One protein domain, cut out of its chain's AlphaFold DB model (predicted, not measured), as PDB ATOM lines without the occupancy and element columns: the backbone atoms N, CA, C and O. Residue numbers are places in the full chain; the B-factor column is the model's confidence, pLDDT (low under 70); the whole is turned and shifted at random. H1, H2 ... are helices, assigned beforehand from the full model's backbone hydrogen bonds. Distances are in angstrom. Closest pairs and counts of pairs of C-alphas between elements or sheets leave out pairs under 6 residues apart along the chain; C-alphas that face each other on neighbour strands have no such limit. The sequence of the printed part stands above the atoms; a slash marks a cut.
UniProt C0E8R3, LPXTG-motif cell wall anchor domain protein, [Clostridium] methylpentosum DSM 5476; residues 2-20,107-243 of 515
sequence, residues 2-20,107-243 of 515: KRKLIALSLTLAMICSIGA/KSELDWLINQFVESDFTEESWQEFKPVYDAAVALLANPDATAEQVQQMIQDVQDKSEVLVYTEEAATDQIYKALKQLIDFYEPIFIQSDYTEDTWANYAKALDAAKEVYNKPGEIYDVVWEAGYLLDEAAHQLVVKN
ATOM      1  N   LYS A   2       1.014 -29.547 -10.127       38.41
ATOM      2  CA  LYS A   2       0.659 -28.425  -9.214       38.41
ATOM      3  C   LYS A   2      -0.539 -28.711  -8.284       38.41
ATOM      4  O   LYS A   2      -0.508 -28.359  -7.116       38.41
ATOM      5  N   ARG A   3      -1.532 -29.462  -8.778       40.69
ATOM      6  CA  ARG A   3      -2.656 -29.990  -7.981       40.69
ATOM      7  C   ARG A   3      -2.248 -31.041  -6.941       40.69
ATOM      8  O   ARG A   3      -3.006 -31.246  -6.012       40.69
ATOM      9  N   LYS A   4      -1.071 -31.674  -7.071       45.91
ATOM     10  CA  LYS A   4      -0.663 -32.771  -6.183       45.91
ATOM     11  C   LYS A   4      -0.327 -32.298  -4.782       45.91
ATOM     12  O   LYS A   4      -0.745 -32.965  -3.867       45.91
ATOM     13  N   LEU A   5       0.342 -31.155  -4.597       45.31
ATOM     14  CA  LEU A   5       0.675 -30.692  -3.242       45.31
ATOM     15  C   LEU A   5      -0.562 -30.178  -2.485       45.31
ATOM     16  O   LEU A   5      -0.682 -30.398  -1.290       45.31
ATOM     17  N   ILE A   6      -1.501 -29.546  -3.200       48.06
ATOM     18  CA  ILE A   6      -2.795 -29.117  -2.642       48.06
ATOM     19  C   ILE A   6      -3.692 -30.340  -2.369       48.06
ATOM     20  O   ILE A   6      -4.377 -30.403  -1.352       48.06
ATOM     21  N   ALA A   7      -3.656 -31.354  -3.238       46.97
ATOM     22  CA  ALA A   7      -4.296 -32.641  -2.981       46.97
ATOM     23  C   ALA A   7      -3.613 -33.396  -1.830       46.97
ATOM     24  O   ALA A   7      -4.308 -34.013  -1.036       46.97
ATOM     25  N   LEU A   8      -2.289 -33.296  -1.678       48.25
ATOM     26  CA  LEU A   8      -1.509 -33.870  -0.579       48.25
ATOM     27  C   LEU A   8      -1.884 -33.201   0.750       48.25
ATOM     28  O   LEU A   8      -2.093 -33.886   1.738       48.25
ATOM     29  N   SER A   9      -2.076 -31.878   0.774       49.16
ATOM     30  CA  SER A   9      -2.607 -31.184   1.955       49.16
ATOM     31  C   SER A   9      -4.055 -31.540   2.260       49.16
ATOM     32  O   SER A   9      -4.398 -31.715   3.421       49.16
ATOM     33  N   LEU A  10      -4.909 -31.686   1.240       45.16
ATOM     34  CA  LEU A  10      -6.299 -32.118   1.428       45.16
ATOM     35  C   LEU A  10      -6.374 -33.567   1.922       45.16
ATOM     36  O   LEU A  10      -7.210 -33.884   2.758       45.16
ATOM     37  N   THR A  11      -5.475 -34.433   1.460       49.25
ATOM     38  CA  THR A  11      -5.388 -35.830   1.903       49.25
ATOM     39  C   THR A  11      -4.776 -35.948   3.292       49.25
ATOM     40  O   THR A  11      -5.333 -36.663   4.115       49.25
ATOM     41  N   LEU A  12      -3.733 -35.181   3.621       49.38
ATOM     42  CA  LEU A  12      -3.228 -35.039   4.993       49.38
ATOM     43  C   LEU A  12      -4.303 -34.478   5.938       49.38
ATOM     44  O   LEU A  12      -4.469 -34.986   7.044       49.38
ATOM     45  N   ALA A  13      -5.086 -33.493   5.492       45.81
ATOM     46  CA  ALA A  13      -6.200 -32.941   6.258       45.81
ATOM     47  C   ALA A  13      -7.347 -33.949   6.447       45.81
ATOM     48  O   ALA A  13      -7.891 -34.019   7.546       45.81
ATOM     49  N   MET A  14      -7.685 -34.761   5.434       41.34
ATOM     50  CA  MET A  14      -8.641 -35.868   5.586       41.34
ATOM     51  C   MET A  14      -8.132 -36.907   6.591       41.34
ATOM     52  O   MET A  14      -8.865 -37.251   7.511       41.34
ATOM     53  N   ILE A  15      -6.867 -37.337   6.485       40.66
ATOM     54  CA  ILE A  15      -6.240 -38.280   7.432       40.66
ATOM     55  C   ILE A  15      -6.321 -37.740   8.873       40.66
ATOM     56  O   ILE A  15      -6.636 -38.491   9.794       40.66
ATOM     57  N   CYS A  16      -6.089 -36.439   9.080       34.72
ATOM     58  CA  CYS A  16      -6.213 -35.803  10.396       34.72
ATOM     59  C   CYS A  16      -7.672 -35.634  10.868       34.72
ATOM     60  O   CYS A  16      -7.940 -35.794  12.057       34.72
ATOM     61  N   SER A  17      -8.613 -35.321   9.971       34.47
ATOM     62  CA  SER A  17     -10.039 -35.128  10.293       34.47
ATOM     63  C   SER A  17     -10.718 -36.439  10.704       34.47
ATOM     64  O   SER A  17     -11.453 -36.483  11.688       34.47
ATOM     65  N   ILE A  18     -10.371 -37.543  10.040       35.66
ATOM     66  CA  ILE A  18     -10.816 -38.901  10.383       35.66
ATOM     67  C   ILE A  18     -10.404 -39.282  11.820       35.66
ATOM     68  O   ILE A  18     -11.173 -39.898  12.563       35.66
ATOM     69  N   GLY A  19      -9.210 -38.859  12.250       30.33
ATOM     70  CA  GLY A  19      -8.755 -39.001  13.634       30.33
ATOM     71  C   GLY A  19      -9.512 -38.118  14.636       30.33
ATOM     72  O   GLY A  19      -9.681 -38.516  15.778       30.33
ATOM     73  N   ALA A  20     -10.009 -36.945  14.232       26.47
ATOM     74  CA  ALA A  20     -10.732 -36.024  15.117       26.47
ATOM     75  C   ALA A  20     -12.221 -36.391  15.292       26.47
ATOM     76  O   ALA A  20     -12.754 -36.299  16.400       26.47
ATOM     77  N   LYS A 107     -23.846 -33.548  12.186       77.88
ATOM     78  CA  LYS A 107     -23.487 -32.692  11.039       77.88
ATOM     79  C   LYS A 107     -22.086 -32.095  11.126       77.88
ATOM     80  O   LYS A 107     -21.753 -31.206  10.346       77.88
ATOM     81  N   SER A 108     -21.281 -32.563  12.076       71.19
ATOM     82  CA  SER A 108     -19.967 -31.991  12.382       71.19
ATOM     83  C   SER A 108     -19.024 -32.054  11.182       71.19
ATOM     84  O   SER A 108     -18.273 -31.115  10.944       71.19
ATOM     85  N   GLU A 109     -19.100 -33.121  10.381       66.75
ATOM     86  CA  GLU A 109     -18.305 -33.253   9.157       66.75
ATOM     87  C   GLU A 109     -18.708 -32.228   8.089       66.75
ATOM     88  O   GLU A 109     -17.846 -31.569   7.509       66.75
ATOM     89  N   LEU A 110     -20.013 -32.044   7.864       76.62
ATOM     90  CA  LEU A 110     -20.508 -31.050   6.913       76.62
ATOM     91  C   LEU A 110     -20.151 -29.623   7.360       76.62
ATOM     92  O   LEU A 110     -19.769 -28.805   6.526       76.62
ATOM     93  N   ASP A 111     -20.241 -29.332   8.661       77.88
ATOM     94  CA  ASP A 111     -19.855 -28.034   9.226       77.88
ATOM     95  C   ASP A 111     -18.354 -27.784   9.053       77.88
ATOM     96  O   ASP A 111     -17.937 -26.753   8.520       77.88
ATOM     97  N   TRP A 112     -17.530 -28.774   9.404       75.38
ATOM     98  CA  TRP A 112     -16.087 -28.717   9.208       75.38
ATOM     99  C   TRP A 112     -15.710 -28.488   7.740       75.38
ATOM    100  O   TRP A 112     -14.866 -27.632   7.457       75.38
ATOM    101  N   LEU A 113     -16.354 -29.210   6.813       74.88
ATOM    102  CA  LEU A 113     -16.110 -29.117   5.375       74.88
ATOM    103  C   LEU A 113     -16.465 -27.728   4.840       74.88
ATOM    104  O   LEU A 113     -15.676 -27.122   4.119       74.88
ATOM    105  N   ILE A 114     -17.630 -27.198   5.211       85.38
ATOM    106  CA  ILE A 114     -18.085 -25.879   4.762       85.38
ATOM    107  C   ILE A 114     -17.186 -24.760   5.285       85.38
ATOM    108  O   ILE A 114     -16.880 -23.826   4.540       85.38
ATOM    109  N   ASN A 115     -16.678 -24.893   6.509       80.81
ATOM    110  CA  ASN A 115     -15.738 -23.942   7.097       80.81
ATOM    111  C   ASN A 115     -14.353 -23.924   6.413       80.81
ATOM    112  O   ASN A 115     -13.559 -23.025   6.688       80.81
ATOM    113  N   GLN A 116     -14.059 -24.849   5.484       78.50
ATOM    114  CA  GLN A 116     -12.838 -24.803   4.664       78.50
ATOM    115  C   GLN A 116     -12.921 -23.808   3.494       78.50
ATOM    116  O   GLN A 116     -11.890 -23.446   2.924       78.50
ATOM    117  N   PHE A 117     -14.123 -23.368   3.108       85.25
ATOM    118  CA  PHE A 117     -14.331 -22.563   1.904       85.25
ATOM    119  C   PHE A 117     -14.590 -21.093   2.238       85.25
ATOM    120  O   PHE A 117     -15.624 -20.738   2.803       85.25
ATOM    121  N   VAL A 118     -13.666 -20.219   1.824       89.12
ATOM    122  CA  VAL A 118     -13.778 -18.763   1.971       89.12
ATOM    123  C   VAL A 118     -13.943 -18.131   0.590       89.12
ATOM    124  O   VAL A 118     -13.051 -18.236  -0.241       89.12
ATOM    125  N   GLU A 119     -15.063 -17.447   0.341       91.38
ATOM    126  CA  GLU A 119     -15.395 -16.835  -0.962       91.38
ATOM    127  C   GLU A 119     -14.250 -16.001  -1.559       91.38
ATOM    128  O   GLU A 119     -13.940 -16.135  -2.742       91.38
ATOM    129  N   SER A 120     -13.569 -15.191  -0.738       90.56
ATOM    130  CA  SER A 120     -12.462 -14.332  -1.179       90.56
ATOM    131  C   SER A 120     -11.232 -15.088  -1.684       90.56
ATOM    132  O   SER A 120     -10.398 -14.497  -2.371       90.56
ATOM    133  N   ASP A 121     -11.102 -16.372  -1.352       89.69
ATOM    134  CA  ASP A 121      -9.977 -17.190  -1.792       89.69
ATOM    135  C   ASP A 121     -10.124 -17.600  -3.262       89.69
ATOM    136  O   ASP A 121      -9.137 -17.948  -3.913       89.69
ATOM    137  N   PHE A 122     -11.332 -17.528  -3.821       89.75
ATOM    138  CA  PHE A 122     -11.651 -18.047  -5.144       89.75
ATOM    139  C   PHE A 122     -11.910 -16.937  -6.163       89.75
ATOM    140  O   PHE A 122     -12.225 -15.794  -5.837       89.75
ATOM    141  N   THR A 123     -11.762 -17.267  -7.445       93.12
ATOM    142  CA  THR A 123     -12.197 -16.370  -8.515       93.12
ATOM    143  C   THR A 123     -13.714 -16.254  -8.494       93.12
ATOM    144  O   THR A 123     -14.405 -17.257  -8.306       93.12
ATOM    145  N   GLU A 124     -14.221 -15.052  -8.773       95.25
ATOM    146  CA  GLU A 124     -15.661 -14.762  -8.845       95.25
ATOM    147  C   GLU A 124     -16.417 -15.792  -9.699       95.25
ATOM    148  O   GLU A 124     -17.453 -16.303  -9.293       95.25
ATOM    149  N   GLU A 125     -15.864 -16.142 -10.866       93.81
ATOM    150  CA  GLU A 125     -16.471 -17.101 -11.794       93.81
ATOM    151  C   GLU A 125     -16.596 -18.498 -11.174       93.81
ATOM    152  O   GLU A 125     -17.667 -19.101 -11.217       93.81
ATOM    153  N   SER A 126     -15.528 -19.005 -10.551       93.06
ATOM    154  CA  SER A 126     -15.555 -20.342  -9.951       93.06
ATOM    155  C   SER A 126     -16.404 -20.396  -8.678       93.06
ATOM    156  O   SER A 126     -17.128 -21.369  -8.464       93.06
ATOM    157  N   TRP A 127     -16.387 -19.331  -7.870       95.62
ATOM    158  CA  TRP A 127     -17.229 -19.236  -6.683       95.62
ATOM    159  C   TRP A 127     -18.705 -19.154  -7.048       95.62
ATOM    160  O   TRP A 127     -19.514 -19.854  -6.450       95.62
ATOM    161  N   GLN A 128     -19.069 -18.374  -8.068       95.75
ATOM    162  CA  GLN A 128     -20.451 -18.264  -8.530       95.75
ATOM    163  C   GLN A 128     -21.050 -19.633  -8.890       95.75
ATOM    164  O   GLN A 128     -22.237 -19.869  -8.656       95.75
ATOM    165  N   GLU A 129     -20.243 -20.550  -9.430       93.44
ATOM    166  CA  GLU A 129     -20.682 -21.914  -9.715       93.44
ATOM    167  C   GLU A 129     -20.833 -22.791  -8.465       93.44
ATOM    168  O   GLU A 129     -21.709 -23.657  -8.442       93.44
ATOM    169  N   PHE A 130     -19.991 -22.600  -7.448       93.19
ATOM    170  CA  PHE A 130     -19.997 -23.367  -6.197       93.19
ATOM    171  C   PHE A 130     -21.018 -22.847  -5.175       93.19
ATOM    172  O   PHE A 130     -21.619 -23.619  -4.430       93.19
ATOM    173  N   LYS A 131     -21.291 -21.543  -5.182       96.00
ATOM    174  CA  LYS A 131     -22.157 -20.862  -4.218       96.00
ATOM    175  C   LYS A 131     -23.521 -21.538  -4.001       96.00
ATOM    176  O   LYS A 131     -23.935 -21.627  -2.849       96.00
ATOM    177  N   PRO A 132     -24.223 -22.059  -5.030       97.56
ATOM    178  CA  PRO A 132     -25.493 -22.746  -4.813       97.56
ATOM    179  C   PRO A 132     -25.385 -23.977  -3.906       97.56
ATOM    180  O   PRO A 132     -26.285 -24.198  -3.099       97.56
ATOM    181  N   VAL A 133     -24.305 -24.766  -4.015       96.69
ATOM    182  CA  VAL A 133     -24.109 -25.938  -3.142       96.69
ATOM    183  C   VAL A 133     -23.664 -25.515  -1.745       96.69
ATOM    184  O   VAL A 133     -24.154 -26.059  -0.762       96.69
ATOM    185  N   TYR A 134     -22.826 -24.478  -1.647       95.94
ATOM    186  CA  TYR A 134     -22.410 -23.907  -0.368       95.94
ATOM    187  C   TYR A 134     -23.615 -23.385   0.429       95.94
ATOM    188  O   TYR A 134     -23.805 -23.749   1.587       95.94
ATOM    189  N   ASP A 135     -24.486 -22.593  -0.207       97.56
ATOM    190  CA  ASP A 135     -25.699 -22.061   0.421       97.56
ATOM    191  C   ASP A 135     -26.657 -23.193   0.845       97.56
ATOM    192  O   ASP A 135     -27.270 -23.121   1.914       97.56
ATOM    193  N   ALA A 136     -26.782 -24.251   0.033       97.62
ATOM    194  CA  ALA A 136     -27.607 -25.415   0.355       97.62
ATOM    195  C   ALA A 136     -27.059 -26.200   1.558       97.62
ATOM    196  O   ALA A 136     -27.834 -26.617   2.418       97.62
ATOM    197  N   ALA A 137     -25.739 -26.350   1.652       95.31
ATOM    198  CA  ALA A 137     -25.081 -26.991   2.780       95.31
ATOM    199  C   ALA A 137     -25.254 -26.198   4.081       95.31
ATOM    200  O   ALA A 137     -25.669 -26.766   5.089       95.31
ATOM    201  N   VAL A 138     -25.049 -24.876   4.046       96.69
ATOM    202  CA  VAL A 138     -25.304 -23.989   5.196       96.69
ATOM    203  C   VAL A 138     -26.770 -24.068   5.643       96.69
ATOM    204  O   VAL A 138     -27.058 -24.123   6.840       96.69
ATOM    205  N   ALA A 139     -27.716 -24.123   4.700       97.25
ATOM    206  CA  ALA A 139     -29.131 -24.292   5.023       97.25
ATOM    207  C   ALA A 139     -29.428 -25.658   5.669       97.25
ATOM    208  O   ALA A 139     -30.231 -25.735   6.600       97.25
ATOM    209  N   LEU A 140     -28.775 -26.728   5.208       95.25
ATOM    210  CA  LEU A 140     -28.932 -28.070   5.769       95.25
ATOM    211  C   LEU A 140     -28.342 -28.183   7.184       95.25
ATOM    212  O   LEU A 140     -28.951 -28.813   8.055       95.25
ATOM    213  N   LEU A 141     -27.212 -27.518   7.446       91.69
ATOM    214  CA  LEU A 141     -26.628 -27.400   8.787       91.69
ATOM    215  C   LEU A 141     -27.627 -26.785   9.773       91.69
ATOM    216  O   LEU A 141     -27.850 -27.340  10.848       91.69
ATOM    217  N   ALA A 142     -28.323 -25.725   9.359       94.69
ATOM    218  CA  ALA A 142     -29.332 -25.049  10.173       94.69
ATOM    219  C   ALA A 142     -30.680 -25.796  10.293       94.69
ATOM    220  O   ALA A 142     -31.517 -25.397  11.101       94.69
ATOM    221  N   ASN A 143     -30.926 -26.842   9.495       93.56
ATOM    222  CA  ASN A 143     -32.206 -27.555   9.479       93.56
ATOM    223  C   ASN A 143     -32.294 -28.609  10.603       93.56
ATOM    224  O   ASN A 143     -31.657 -29.654  10.465       93.56
ATOM    225  N   PRO A 144     -33.092 -28.424  11.670       89.88
ATOM    226  CA  PRO A 144     -33.182 -29.398  12.764       89.88
ATOM    227  C   PRO A 144     -33.735 -30.764  12.323       89.88
ATOM    228  O   PRO A 144     -33.439 -31.765  12.961       89.88
ATOM    229  N   ASP A 145     -34.464 -30.818  11.204       90.38
ATOM    230  CA  ASP A 145     -35.091 -32.037  10.679       90.38
ATOM    231  C   ASP A 145     -34.255 -32.714   9.570       90.38
ATOM    232  O   ASP A 145     -34.771 -33.528   8.800       90.38
ATOM    233  N   ALA A 146     -32.984 -32.329   9.405       89.50
ATOM    234  CA  ALA A 146     -32.108 -32.928   8.399       89.50
ATOM    235  C   ALA A 146     -31.875 -34.418   8.692       89.50
ATOM    236  O   ALA A 146     -31.559 -34.782   9.821       89.50
ATOM    237  N   THR A 147     -31.975 -35.272   7.673       83.62
ATOM    238  CA  THR A 147     -31.684 -36.708   7.807       83.62
ATOM    239  C   THR A 147     -30.204 -37.007   7.561       83.62
ATOM    240  O   THR A 147     -29.527 -36.271   6.841       83.62
ATOM    241  N   ALA A 148     -29.700 -38.124   8.097       69.44
ATOM    242  CA  ALA A 148     -28.325 -38.571   7.849       69.44
ATOM    243  C   ALA A 148     -28.023 -38.730   6.344       69.44
ATOM    244  O   ALA A 148     -26.979 -38.297   5.867       69.44
ATOM    245  N   GLU A 149     -28.973 -39.264   5.569       75.19
ATOM    246  CA  GLU A 149     -28.854 -39.393   4.109       75.19
ATOM    247  C   GLU A 149     -28.724 -38.034   3.406       75.19
ATOM    248  O   GLU A 149     -27.940 -37.892   2.470       75.19
ATOM    249  N   GLN A 150     -29.468 -37.018   3.859       82.56
ATOM    250  CA  GLN A 150     -29.362 -35.666   3.308       82.56
ATOM    251  C   GLN A 150     -28.003 -35.041   3.620       82.56
ATOM    252  O   GLN A 150     -27.417 -34.409   2.744       82.56
ATOM    253  N   VAL A 151     -27.505 -35.215   4.850       73.06
ATOM    254  CA  VAL A 151     -26.188 -34.712   5.267       73.06
ATOM    255  C   VAL A 151     -25.086 -35.370   4.437       73.06
ATOM    256  O   VAL A 151     -24.262 -34.658   3.869       73.06
ATOM    257  N   GLN A 152     -25.136 -36.692   4.266       67.81
ATOM    258  CA  GLN A 152     -24.128 -37.431   3.505       67.81
ATOM    259  C   GLN A 152     -24.139 -37.081   2.014       67.81
ATOM    260  O   GLN A 152     -23.088 -36.869   1.408       67.81
ATOM    261  N   GLN A 153     -25.325 -36.950   1.411       78.19
ATOM    262  CA  GLN A 153     -25.429 -36.492   0.027       78.19
ATOM    263  C   GLN A 153     -24.884 -35.068  -0.136       78.19
ATOM    264  O   GLN A 153     -24.204 -34.783  -1.117       78.19
ATOM    265  N   MET A 154     -25.139 -34.180   0.829       86.75
ATOM    266  CA  MET A 154     -24.632 -32.810   0.782       86.75
ATOM    267  C   MET A 154     -23.107 -32.748   0.904       86.75
ATOM    268  O   MET A 154     -22.484 -31.969   0.188       86.75
ATOM    269  N   ILE A 155     -22.496 -33.575   1.757       73.12
ATOM    270  CA  ILE A 155     -21.032 -33.705   1.841       73.12
ATOM    271  C   ILE A 155     -20.464 -34.070   0.463       73.12
ATOM    272  O   ILE A 155     -19.561 -33.388  -0.027       73.12
ATOM    273  N   GLN A 156     -21.045 -35.076  -0.200       72.25
ATOM    274  CA  GLN A 156     -20.627 -35.486  -1.542       72.25
ATOM    275  C   GLN A 156     -20.809 -34.362  -2.573       72.25
ATOM    276  O   GLN A 156     -19.896 -34.090  -3.350       72.25
ATOM    277  N   ASP A 157     -21.958 -33.685  -2.569       81.88
ATOM    278  CA  ASP A 157     -22.251 -32.604  -3.514       81.88
ATOM    279  C   ASP A 157     -21.270 -31.428  -3.344       81.88
ATOM    280  O   ASP A 157     -20.791 -30.863  -4.333       81.88
ATOM    281  N   VAL A 158     -20.942 -31.067  -2.096       81.38
ATOM    282  CA  VAL A 158     -19.944 -30.035  -1.773       81.38
ATOM    283  C   VAL A 158     -18.565 -30.456  -2.275       81.38
ATOM    284  O   VAL A 158     -17.906 -29.675  -2.962       81.38
ATOM    285  N   GLN A 159     -18.134 -31.688  -1.996       75.75
ATOM    286  CA  GLN A 159     -16.850 -32.211  -2.467       75.75
ATOM    287  C   GLN A 159     -16.763 -32.189  -3.999       75.75
ATOM    288  O   GLN A 159     -15.848 -31.570  -4.544       75.75
ATOM    289  N   ASP A 160     -17.743 -32.770  -4.694       76.44
ATOM    290  CA  ASP A 160     -17.798 -32.841  -6.158       76.44
ATOM    291  C   ASP A 160     -17.749 -31.450  -6.792       76.44
ATOM    292  O   ASP A 160     -17.004 -31.200  -7.744       76.44
ATOM    293  N   LYS A 161     -18.539 -30.511  -6.262       84.88
ATOM    294  CA  LYS A 161     -18.619 -29.166  -6.830       84.88
ATOM    295  C   LYS A 161     -17.400 -28.312  -6.485       84.88
ATOM    296  O   LYS A 161     -17.084 -27.395  -7.241       84.88
ATOM    297  N   SER A 162     -16.693 -28.614  -5.396       81.38
ATOM    298  CA  SER A 162     -15.465 -27.907  -5.020       81.38
ATOM    299  C   SER A 162     -14.288 -28.187  -5.966       81.38
ATOM    300  O   SER A 162     -13.389 -27.359  -6.080       81.38
ATOM    301  N   GLU A 163     -14.302 -29.294  -6.722       76.69
ATOM    302  CA  GLU A 163     -13.203 -29.682  -7.626       76.69
ATOM    303  C   GLU A 163     -12.928 -28.677  -8.752       76.69
ATOM    304  O   GLU A 163     -11.832 -28.646  -9.326       76.69
ATOM    305  N   VAL A 164     -13.930 -27.862  -9.091       80.00
ATOM    306  CA  VAL A 164     -13.835 -26.838 -10.138       80.00
ATOM    307  C   VAL A 164     -13.538 -25.443  -9.588       80.00
ATOM    308  O   VAL A 164     -13.405 -24.506 -10.377       80.00
ATOM    309  N   LEU A 165     -13.403 -25.293  -8.266       85.50
ATOM    310  CA  LEU A 165     -12.999 -24.032  -7.656       85.50
ATOM    311  C   LEU A 165     -11.594 -23.635  -8.114       85.50
ATOM    312  O   LEU A 165     -10.669 -24.448  -8.198       85.50
ATOM    313  N   VAL A 166     -11.431 -22.348  -8.408       86.56
ATOM    314  CA  VAL A 166     -10.163 -21.775  -8.852       86.56
ATOM    315  C   VAL A 166      -9.761 -20.714  -7.851       86.56
ATOM    316  O   VAL A 166     -10.446 -19.707  -7.713       86.56
ATOM    317  N   TYR A 167      -8.636 -20.925  -7.173       83.69
ATOM    318  CA  TYR A 167      -8.074 -19.923  -6.273       83.69
ATOM    319  C   TYR A 167      -7.654 -18.657  -7.027       83.69
ATOM    320  O   TYR A 167      -7.194 -18.718  -8.173       83.69
ATOM    321  N   THR A 168      -7.757 -17.509  -6.364       86.94
ATOM    322  CA  THR A 168      -7.050 -16.295  -6.789       86.94
ATOM    323  C   THR A 168      -5.533 -16.523  -6.726       86.94
ATOM    324  O   THR A 168      -5.061 -17.438  -6.054       86.94
ATOM    325  N   GLU A 169      -4.732 -15.712  -7.426       81.94
ATOM    326  CA  GLU A 169      -3.263 -15.863  -7.385       81.94
ATOM    327  C   GLU A 169      -2.693 -15.687  -5.965       81.94
ATOM    328  O   GLU A 169      -1.770 -16.404  -5.567       81.94
ATOM    329  N   GLU A 170      -3.264 -14.755  -5.198       82.00
ATOM    330  CA  GLU A 170      -2.894 -14.489  -3.806       82.00
ATOM    331  C   GLU A 170      -3.251 -15.685  -2.917       82.00
ATOM    332  O   GLU A 170      -2.365 -16.290  -2.312       82.00
ATOM    333  N   ALA A 171      -4.510 -16.131  -2.952       84.81
ATOM    334  CA  ALA A 171      -4.957 -17.265  -2.150       84.81
ATOM    335  C   ALA A 171      -4.266 -18.580  -2.541       84.81
ATOM    336  O   ALA A 171      -3.950 -19.394  -1.679       84.81
ATOM    337  N   ALA A 172      -3.953 -18.794  -3.822       81.06
ATOM    338  CA  ALA A 172      -3.194 -19.965  -4.261       81.06
ATOM    339  C   ALA A 172      -1.802 -20.029  -3.612       81.06
ATOM    340  O   ALA A 172      -1.292 -21.123  -3.356       81.06
ATOM    341  N   THR A 173      -1.191 -18.869  -3.346       80.50
ATOM    342  CA  THR A 173       0.089 -18.773  -2.635       80.50
ATOM    343  C   THR A 173      -0.092 -19.109  -1.152       80.50
ATOM    344  O   THR A 173       0.652 -19.922  -0.609       80.50
ATOM    345  N   ASP A 174      -1.132 -18.587  -0.506       83.56
ATOM    346  CA  ASP A 174      -1.422 -18.898   0.900       83.56
ATOM    347  C   ASP A 174      -1.741 -20.382   1.124       83.56
ATOM    348  O   ASP A 174      -1.270 -20.995   2.086       83.56
ATOM    349  N   GLN A 175      -2.495 -20.998   0.215       79.56
ATOM    350  CA  GLN A 175      -2.834 -22.418   0.303       79.56
ATOM    351  C   GLN A 175      -1.600 -23.313   0.157       79.56
ATOM    352  O   GLN A 175      -1.469 -24.296   0.886       79.56
ATOM    353  N   ILE A 176      -0.648 -22.964  -0.717       82.88
ATOM    354  CA  ILE A 176       0.589 -23.744  -0.827       82.88
ATOM    355  C   ILE A 176       1.491 -23.572   0.405       82.88
ATOM    356  O   ILE A 176       2.162 -24.523   0.802       82.88
ATOM    357  N   TYR A 177       1.458 -22.413   1.070       85.88
ATOM    358  CA  TYR A 177       2.127 -22.220   2.361       85.88
ATOM    359  C   TYR A 177       1.528 -23.094   3.464       85.88
ATOM    360  O   TYR A 177       2.273 -23.728   4.213       85.88
ATOM    361  N   LYS A 178       0.193 -23.158   3.551       83.50
ATOM    362  CA  LYS A 178      -0.507 -24.061   4.478       83.50
ATOM    363  C   LYS A 178      -0.137 -25.519   4.199       83.50
ATOM    364  O   LYS A 178       0.226 -26.234   5.130       83.50
ATOM    365  N   ALA A 179      -0.139 -25.923   2.928       82.00
ATOM    366  CA  ALA A 179       0.239 -27.271   2.508       82.00
ATOM    367  C   ALA A 179       1.691 -27.618   2.870       82.00
ATOM    368  O   ALA A 179       1.952 -28.684   3.420       82.00
ATOM    369  N   LEU A 180       2.633 -26.701   2.620       88.00
ATOM    370  CA  LEU A 180       4.034 -26.865   3.010       88.00
ATOM    371  C   LEU A 180       4.170 -27.051   4.523       88.00
ATOM    372  O   LEU A 180       4.898 -27.937   4.967       88.00
ATOM    373  N   LYS A 181       3.455 -26.242   5.314       88.12
ATOM    374  CA  LYS A 181       3.466 -26.362   6.772       88.12
ATOM    375  C   LYS A 181       2.953 -27.725   7.224       88.12
ATOM    376  O   LYS A 181       3.625 -28.379   8.009       88.12
ATOM    377  N   GLN A 182       1.798 -28.153   6.720       79.19
ATOM    378  CA  GLN A 182       1.213 -29.449   7.065       79.19
ATOM    379  C   GLN A 182       2.150 -30.601   6.708       79.19
ATOM    380  O   GLN A 182       2.313 -31.516   7.505       79.19
ATOM    381  N   LEU A 183       2.812 -30.535   5.551       83.69
ATOM    382  CA  LEU A 183       3.784 -31.544   5.141       83.69
ATOM    383  C   LEU A 183       4.988 -31.605   6.091       83.69
ATOM    384  O   LEU A 183       5.413 -32.691   6.474       83.69
ATOM    385  N   ILE A 184       5.522 -30.445   6.495       86.88
ATOM    386  CA  ILE A 184       6.608 -30.353   7.483       86.88
ATOM    387  C   ILE A 184       6.154 -30.930   8.826       86.88
ATOM    388  O   ILE A 184       6.821 -31.814   9.357       86.88
ATOM    389  N   ASP A 185       5.021 -30.452   9.343       82.12
ATOM    390  CA  ASP A 185       4.462 -30.873  10.631       82.12
ATOM    391  C   ASP A 185       4.152 -32.378  10.648       82.12
ATOM    392  O   ASP A 185       4.243 -33.010  11.696       82.12
ATOM    393  N   PHE A 186       3.799 -32.955   9.496       78.81
ATOM    394  CA  PHE A 186       3.518 -34.377   9.354       78.81
ATOM    395  C   PHE A 186       4.793 -35.222   9.250       78.81
ATOM    396  O   PHE A 186       4.941 -36.192   9.988       78.81
ATOM    397  N   TYR A 187       5.733 -34.874   8.364       86.88
ATOM    398  CA  TYR A 187       6.928 -35.692   8.119       86.88
ATOM    399  C   TYR A 187       8.004 -35.577   9.200       86.88
ATOM    400  O   TYR A 187       8.696 -36.556   9.486       86.88
ATOM    401  N   GLU A 188       8.173 -34.401   9.803       85.75
ATOM    402  CA  GLU A 188       9.201 -34.180  10.818       85.75
ATOM    403  C   GLU A 188       9.106 -35.143  12.015       85.75
ATOM    404  O   GLU A 188      10.125 -35.759  12.337       85.75
ATOM    405  N   PRO A 189       7.945 -35.315  12.674       78.38
ATOM    406  CA  PRO A 189       7.861 -36.164  13.859       78.38
ATOM    407  C   PRO A 189       7.836 -37.663  13.540       78.38
ATOM    408  O   PRO A 189       8.225 -38.463  14.388       78.38
ATOM    409  N   ILE A 190       7.378 -38.072  12.351       76.12
ATOM    410  CA  ILE A 190       7.172 -39.497  12.049       76.12
ATOM    411  C   ILE A 190       8.443 -40.203  11.578       76.12
ATOM    412  O   ILE A 190       8.557 -41.416  11.736       76.12
ATOM    413  N   PHE A 191       9.407 -39.484  10.997       84.94
ATOM    414  CA  PHE A 191      10.630 -40.089  10.473       84.94
ATOM    415  C   PHE A 191      11.790 -39.966  11.461       84.94
ATOM    416  O   PHE A 191      12.290 -38.881  11.745       84.94
ATOM    417  N   ILE A 192      12.278 -41.111  11.940       85.69
ATOM    418  CA  ILE A 192      13.350 -41.188  12.936       85.69
ATOM    419  C   ILE A 192      14.683 -41.497  12.249       85.69
ATOM    420  O   ILE A 192      14.852 -42.559  11.653       85.69
ATOM    421  N   GLN A 193      15.670 -40.605  12.380       87.88
ATOM    422  CA  GLN A 193      16.967 -40.701  11.689       87.88
ATOM    423  C   GLN A 193      17.632 -42.080  11.770       87.88
ATOM    424  O   GLN A 193      18.193 -42.563  10.783       87.88
ATOM    425  N   SER A 194      17.612 -42.713  12.946       87.44
ATOM    426  CA  SER A 194      18.284 -43.997  13.169       87.44
ATOM    427  C   SER A 194      17.712 -45.146  12.342       87.44
ATOM    428  O   SER A 194      18.416 -46.141  12.143       87.44
ATOM    429  N   ASP A 195      16.478 -45.006  11.856       89.19
ATOM    430  CA  ASP A 195      15.783 -46.026  11.077       89.19
ATOM    431  C   ASP A 195      16.136 -46.005   9.601       89.19
ATOM    432  O   ASP A 195      15.776 -46.947   8.908       89.19
ATOM    433  N   TYR A 196      16.849 -44.995   9.101       96.12
ATOM    434  CA  TYR A 196      17.105 -44.840   7.671       96.12
ATOM    435  C   TYR A 196      18.589 -44.949   7.322       96.12
ATOM    436  O   TYR A 196      19.488 -44.790   8.151       96.12
ATOM    437  N   THR A 197      18.862 -45.288   6.062       97.31
ATOM    438  CA  THR A 197      20.230 -45.282   5.533       97.31
ATOM    439  C   THR A 197      20.777 -43.858   5.487       97.31
ATOM    440  O   THR A 197      20.041 -42.920   5.184       97.31
ATOM    441  N   GLU A 198      22.079 -43.702   5.748       96.44
ATOM    442  CA  GLU A 198      22.733 -42.386   5.820       96.44
ATOM    443  C   GLU A 198      22.537 -41.566   4.536       96.44
ATOM    444  O   GLU A 198      22.222 -40.381   4.615       96.44
ATOM    445  N   ASP A 199      22.639 -42.208   3.367       96.06
ATOM    446  CA  ASP A 199      22.490 -41.552   2.064       96.06
ATOM    447  C   ASP A 199      21.080 -40.975   1.859       96.06
ATOM    448  O   ASP A 199      20.925 -39.814   1.476       96.06
ATOM    449  N   THR A 200      20.039 -41.769   2.126       97.94
ATOM    450  CA  THR A 200      18.646 -41.331   1.914       97.94
ATOM    451  C   THR A 200      18.197 -40.331   2.972       97.94
ATOM    452  O   THR A 200      17.542 -39.343   2.643       97.94
ATOM    453  N   TRP A 201      18.642 -40.514   4.220       98.00
ATOM    454  CA  TRP A 201      18.382 -39.562   5.291       98.00
ATOM    455  C   TRP A 201      19.010 -38.197   5.008       98.00
ATOM    456  O   TRP A 201      18.367 -37.176   5.224       98.00
ATOM    457  N   ALA A 202      20.246 -38.151   4.502       98.06
ATOM    458  CA  ALA A 202      20.914 -36.888   4.196       98.06
ATOM    459  C   ALA A 202      20.144 -36.057   3.153       98.06
ATOM    460  O   ALA A 202      20.082 -34.830   3.269       98.06
ATOM    461  N   ASN A 203      19.536 -36.713   2.160       97.88
ATOM    462  CA  ASN A 203      18.699 -36.046   1.165       97.88
ATOM    463  C   ASN A 203      17.395 -35.522   1.782       97.88
ATOM    464  O   ASN A 203      17.065 -34.355   1.576       97.88
ATOM    465  N   TYR A 204      16.706 -36.352   2.572       98.06
ATOM    466  CA  TYR A 204      15.485 -35.966   3.282       98.06
ATOM    467  C   TYR A 204      15.720 -34.806   4.256       98.06
ATOM    468  O   TYR A 204      15.055 -33.781   4.153       98.06
ATOM    469  N   ALA A 205      16.721 -34.906   5.135       97.88
ATOM    470  CA  ALA A 205      17.040 -33.869   6.116       97.88
ATOM    471  C   ALA A 205      17.351 -32.523   5.444       97.88
ATOM    472  O   ALA A 205      16.855 -31.482   5.864       97.88
ATOM    473  N   LYS A 206      18.109 -32.543   4.339       98.12
ATOM    474  CA  LYS A 206      18.388 -31.337   3.553       98.12
ATOM    475  C   LYS A 206      17.119 -30.732   2.943       98.12
ATOM    476  O   LYS A 206      16.996 -29.511   2.899       98.12
ATOM    477  N   ALA A 207      16.214 -31.563   2.428       98.12
ATOM    478  CA  ALA A 207      14.956 -31.099   1.853       98.12
ATOM    479  C   ALA A 207      14.013 -30.536   2.931       98.12
ATOM    480  O   ALA A 207      13.416 -29.484   2.716       98.12
ATOM    481  N   LEU A 208      13.959 -31.163   4.111       97.44
ATOM    482  CA  LEU A 208      13.202 -30.684   5.270       97.44
ATOM    483  C   LEU A 208      13.714 -29.327   5.765       97.44
ATOM    484  O   LEU A 208      12.918 -28.418   5.994       97.44
ATOM    485  N   ASP A 209      15.033 -29.151   5.875       97.88
ATOM    486  CA  ASP A 209      15.630 -27.866   6.253       97.88
ATOM    487  C   ASP A 209      15.304 -26.765   5.231       97.88
ATOM    488  O   ASP A 209      14.935 -25.652   5.613       97.88
ATOM    489  N   ALA A 210      15.379 -27.072   3.932       97.31
ATOM    490  CA  ALA A 210      15.021 -26.130   2.871       97.31
ATOM    491  C   ALA A 210      13.526 -25.764   2.896       97.31
ATOM    492  O   ALA A 210      13.175 -24.591   2.769       97.31
ATOM    493  N   ALA A 211      12.648 -26.747   3.116       96.31
ATOM    494  CA  ALA A 211      11.213 -26.543   3.286       96.31
ATOM    495  C   ALA A 211      10.905 -25.626   4.478       96.31
ATOM    496  O   ALA A 211      10.167 -24.650   4.336       96.31
ATOM    497  N   LYS A 212      11.538 -25.867   5.631       96.88
ATOM    498  CA  LYS A 212      11.426 -25.006   6.818       96.88
ATOM    499  C   LYS A 212      11.958 -23.602   6.574       96.88
ATOM    500  O   LYS A 212      11.383 -22.634   7.071       96.88
ATOM    501  N   GLU A 213      13.056 -23.463   5.837       96.75
ATOM    502  CA  GLU A 213      13.606 -22.154   5.490       96.75
ATOM    503  C   GLU A 213      12.616 -21.344   4.641       96.75
ATOM    504  O   GLU A 213      12.412 -20.164   4.918       96.75
ATOM    505  N   VAL A 214      11.981 -21.971   3.647       95.62
ATOM    506  CA  VAL A 214      10.963 -21.328   2.802       95.62
ATOM    507  C   VAL A 214       9.702 -20.997   3.601       95.62
ATOM    508  O   VAL A 214       9.214 -19.873   3.519       95.62
ATOM    509  N   TYR A 215       9.219 -21.914   4.442       92.12
ATOM    510  CA  TYR A 215       8.059 -21.672   5.307       92.12
ATOM    511  C   TYR A 215       8.270 -20.481   6.264       92.12
ATOM    512  O   TYR A 215       7.372 -19.664   6.454       92.12
ATOM    513  N   ASN A 216       9.475 -20.328   6.825       92.31
ATOM    514  CA  ASN A 216       9.801 -19.237   7.751       92.31
ATOM    515  C   ASN A 216      10.100 -17.889   7.062       92.31
ATOM    516  O   ASN A 216      10.391 -16.902   7.745       92.31
ATOM    517  N   LYS A 217      10.045 -17.824   5.728       91.38
ATOM    518  CA  LYS A 217      10.202 -16.589   4.954       91.38
ATOM    519  C   LYS A 217       8.835 -16.132   4.450       91.38
ATOM    520  O   LYS A 217       8.298 -16.745   3.532       91.38
ATOM    521  N   PRO A 218       8.247 -15.067   5.019       79.56
ATOM    522  CA  PRO A 218       6.962 -14.568   4.548       79.56
ATOM    523  C   PRO A 218       7.097 -13.924   3.161       79.56
ATOM    524  O   PRO A 218       8.054 -13.190   2.903       79.56
ATOM    525  N   GLY A 219       6.100 -14.139   2.301       80.75
ATOM    526  CA  GLY A 219       5.998 -13.478   0.996       80.75
ATOM    527  C   GLY A 219       6.870 -14.076  -0.113       80.75
ATOM    528  O   GLY A 219       7.151 -13.384  -1.092       80.75
ATOM    529  N   GLU A 220       7.308 -15.329   0.023       87.69
ATOM    530  CA  GLU A 220       7.862 -16.091  -1.097       87.69
ATOM    531  C   GLU A 220       6.793 -16.300  -2.170       87.69
ATOM    532  O   GLU A 220       5.590 -16.364  -1.908       87.69
ATOM    533  N   ILE A 221       7.250 -16.398  -3.415       86.50
ATOM    534  CA  ILE A 221       6.357 -16.606  -4.550       86.50
ATOM    535  C   ILE A 221       5.909 -18.067  -4.631       86.50
ATOM    536  O   ILE A 221       6.658 -18.978  -4.276       86.50
ATOM    537  N   TYR A 222       4.725 -18.277  -5.204       83.88
ATOM    538  CA  TYR A 222       4.101 -19.587  -5.404       83.88
ATOM    539  C   TYR A 222       5.078 -20.704  -5.812       83.88
ATOM    540  O   TYR A 222       5.118 -21.749  -5.170       83.88
ATOM    541  N   ASP A 223       5.877 -20.495  -6.868       86.00
ATOM    542  CA  ASP A 223       6.744 -21.551  -7.407       86.00
ATOM    543  C   ASP A 223       7.859 -21.954  -6.419       86.00
ATOM    544  O   ASP A 223       8.225 -23.124  -6.382       86.00
ATOM    545  N   VAL A 224       8.350 -21.028  -5.580       90.50
ATOM    546  CA  VAL A 224       9.381 -21.314  -4.562       90.50
ATOM    547  C   VAL A 224       8.805 -22.172  -3.436       90.50
ATOM    548  O   VAL A 224       9.412 -23.168  -3.045       90.50
ATOM    549  N   VAL A 225       7.619 -21.814  -2.939       89.31
ATOM    550  CA  VAL A 225       6.923 -22.561  -1.876       89.31
ATOM    551  C   VAL A 225       6.531 -23.951  -2.364       89.31
ATOM    552  O   VAL A 225       6.754 -24.948  -1.676       89.31
ATOM    553  N   TRP A 226       6.010 -24.024  -3.590       86.38
ATOM    554  CA  TRP A 226       5.649 -25.280  -4.231       86.38
ATOM    555  C   TRP A 226       6.859 -26.200  -4.421       86.38
ATOM    556  O   TRP A 226       6.787 -27.376  -4.071       86.38
ATOM    557  N   GLU A 227       7.971 -25.681  -4.954       89.19
ATOM    558  CA  GLU A 227       9.183 -26.472  -5.190       89.19
ATOM    559  C   GLU A 227       9.762 -27.011  -3.879       89.19
ATOM    560  O   GLU A 227      10.170 -28.169  -3.824       89.19
ATOM    561  N   ALA A 228       9.738 -26.219  -2.805       93.56
ATOM    562  CA  ALA A 228      10.208 -26.655  -1.494       93.56
ATOM    563  C   ALA A 228       9.398 -27.837  -0.941       93.56
ATOM    564  O   ALA A 228       9.979 -28.821  -0.485       93.56
ATOM    565  N   GLY A 229       8.065 -27.772  -1.035       89.75
ATOM    566  CA  GLY A 229       7.197 -28.877  -0.634       89.75
ATOM    567  C   GLY A 229       7.371 -30.111  -1.515       89.75
ATOM    568  O   GLY A 229       7.480 -31.218  -1.004       89.75
ATOM    569  N   TYR A 230       7.480 -29.923  -2.833       87.19
ATOM    570  CA  TYR A 230       7.709 -31.021  -3.774       87.19
ATOM    571  C   TYR A 230       9.033 -31.745  -3.513       87.19
ATOM    572  O   TYR A 230       9.081 -32.971  -3.496       87.19
ATOM    573  N   LEU A 231      10.116 -30.997  -3.291       94.12
ATOM    574  CA  LEU A 231      11.425 -31.582  -3.005       94.12
ATOM    575  C   LEU A 231      11.455 -32.307  -1.656       94.12
ATOM    576  O   LEU A 231      12.149 -33.316  -1.543       94.12
ATOM    577  N   LEU A 232      10.729 -31.804  -0.651       94.75
ATOM    578  CA  LEU A 232      10.557 -32.495   0.630       94.75
ATOM    579  C   LEU A 232       9.854 -33.840   0.435       94.75
ATOM    580  O   LEU A 232      10.362 -34.858   0.900       94.75
ATOM    581  N   ASP A 233       8.739 -33.842  -0.291       88.50
ATOM    582  CA  ASP A 233       7.958 -35.041  -0.590       88.50
ATOM    583  C   ASP A 233       8.777 -36.092  -1.351       88.50
ATOM    584  O   ASP A 233       8.995 -37.196  -0.860       88.50
ATOM    585  N   GLU A 234       9.392 -35.703  -2.468       91.25
ATOM    586  CA  GLU A 234      10.262 -36.590  -3.250       91.25
ATOM    587  C   GLU A 234      11.411 -37.179  -2.423       91.25
ATOM    588  O   GLU A 234      11.787 -38.341  -2.600       91.25
ATOM    589  N   ALA A 235      12.007 -36.386  -1.527       96.19
ATOM    590  CA  ALA A 235      13.079 -36.865  -0.667       96.19
ATOM    591  C   ALA A 235      12.564 -37.838   0.407       96.19
ATOM    592  O   ALA A 235      13.270 -38.794   0.734       96.19
ATOM    593  N   ALA A 236      11.343 -37.639   0.914       93.56
ATOM    594  CA  ALA A 236      10.678 -38.574   1.814       93.56
ATOM    595  C   ALA A 236      10.410 -39.917   1.113       93.56
ATOM    596  O   ALA A 236      10.811 -40.956   1.638       93.56
ATOM    597  N   HIS A 237       9.866 -39.922  -0.115       93.31
ATOM    598  CA  HIS A 237       9.648 -41.149  -0.909       93.31
ATOM    599  C   HIS A 237      10.923 -41.936  -1.221       93.31
ATOM    600  O   HIS A 237      10.858 -43.129  -1.529       93.31
ATOM    601  N   GLN A 238      12.087 -41.292  -1.130       96.25
ATOM    602  CA  GLN A 238      13.394 -41.915  -1.326       96.25
ATOM    603  C   GLN A 238      14.000 -42.501  -0.046       96.25
ATOM    604  O   GLN A 238      15.066 -43.117  -0.121       96.25
ATOM    605  N   LEU A 239      13.361 -42.336   1.116       96.69
ATOM    606  CA  LEU A 239      13.830 -42.922   2.366       96.69
ATOM    607  C   LEU A 239      13.912 -44.449   2.267       96.69
ATOM    608  O   LEU A 239      12.981 -45.133   1.842       96.69
ATOM    609  N   VAL A 240      15.044 -45.000   2.709       96.38
ATOM    610  CA  VAL A 240      15.266 -46.448   2.772       96.38
ATOM    611  C   VAL A 240      15.560 -46.842   4.205       96.38
ATOM    612  O   VAL A 240      16.528 -46.354   4.794       96.38
ATOM    613  N   VAL A 241      14.751 -47.757   4.743       93.56
ATOM    614  CA  VAL A 241      14.914 -48.277   6.103       93.56
ATOM    615  C   VAL A 241      16.240 -49.032   6.235       93.56
ATOM    616  O   VAL A 241      16.545 -49.962   5.486       93.56
ATOM    617  N   LYS A 242      17.036 -48.643   7.225       93.06
ATOM    618  CA  LYS A 242      18.236 -49.327   7.685       93.06
ATOM    619  C   LYS A 242      17.831 -50.528   8.531       93.06
ATOM    620  O   LYS A 242      17.130 -50.389   9.524       93.06
ATOM    621  N   ASN A 243      18.353 -51.702   8.177       88.19
ATOM    622  CA  ASN A 243      18.079 -52.964   8.875       88.19
ATOM    623  C   ASN A 243      16.566 -53.232   9.035       88.19
ATOM    624  O   ASN A 243      16.094 -53.339  10.167       88.19
TER     625      ASN A 243
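What this domain is: This is residues 2 to 20 and 107 to 243 of the 515 residues of the protein "LPXTG-motif cell wall anchor domain protein" of [Clostridium] methylpentosum DSM 5476 (UniProt C0E8R3). Two helical lobes stand side by side along the longest axis: the longest helix, H5, forms an up-and-down bundle with H6 and H7, each running against the one before, and H1 crosses H5; H2, H3 and H4 make the other lobe. Residues 163 to 168 join H4 to H5 between lobes whose helices stay apart. The printed part has 156 residues, with helices H1 to H7 in chain order and no named strand: all helix. It is loose, with a radius of gyration of the C-alphas of 18.7 A, and spans 58 by 34 by 20 A.

Where its parts are: H5, residues 169 to 190, is 32.3 A long and begins at C-alpha 169 (-3.263, -15.863, -7.385). H6 is residues 198 to 215, 25.4 A; H7 is residues 222 to 237, ending at C-alpha 237 (9.648, -41.149, -0.909). H1 is residues 2 to 20, 27.9 A. H2 is residues 108 to 114, H3 124 to 142, with a kink of 44 degrees near residue 131, and H4 148 to 162.

How they stand to each other: H5 touches H7 at a shallow tilt of 24 degrees, closest at C-alphas 173 and 222, 4.9 A. H6 and H7, a hairpin, touch closest at C-alphas 204 and 235, 4.7 A. H1 touches H5 with residues 5 to 12 alone, at a steep tilt of 55 degrees, closest at C-alphas 9 and 179, 4.9 A. H3 and H4, a hairpin, touch closest at C-alphas 130 and 161, 6.0 A. H2 touches H4, closest at C-alphas 110 and 155, 5.7 A. Every O i to N i+4 pair is within hydrogen-bond range in H2, H4, H6 and H7; H1 and H3 have 13 of 15, H5 16 of 18.

The domain as a whole: The farthest C-alphas, of Asp 145 and Asp 199, are 59.0 A apart. Residues 21 to 106 are not printed; C-alphas 20 and 107 are 13.8 A apart across this cut. No link printed whole is long. Residues 2 to 20, 109, 148 and 152 have pLDDT under 70.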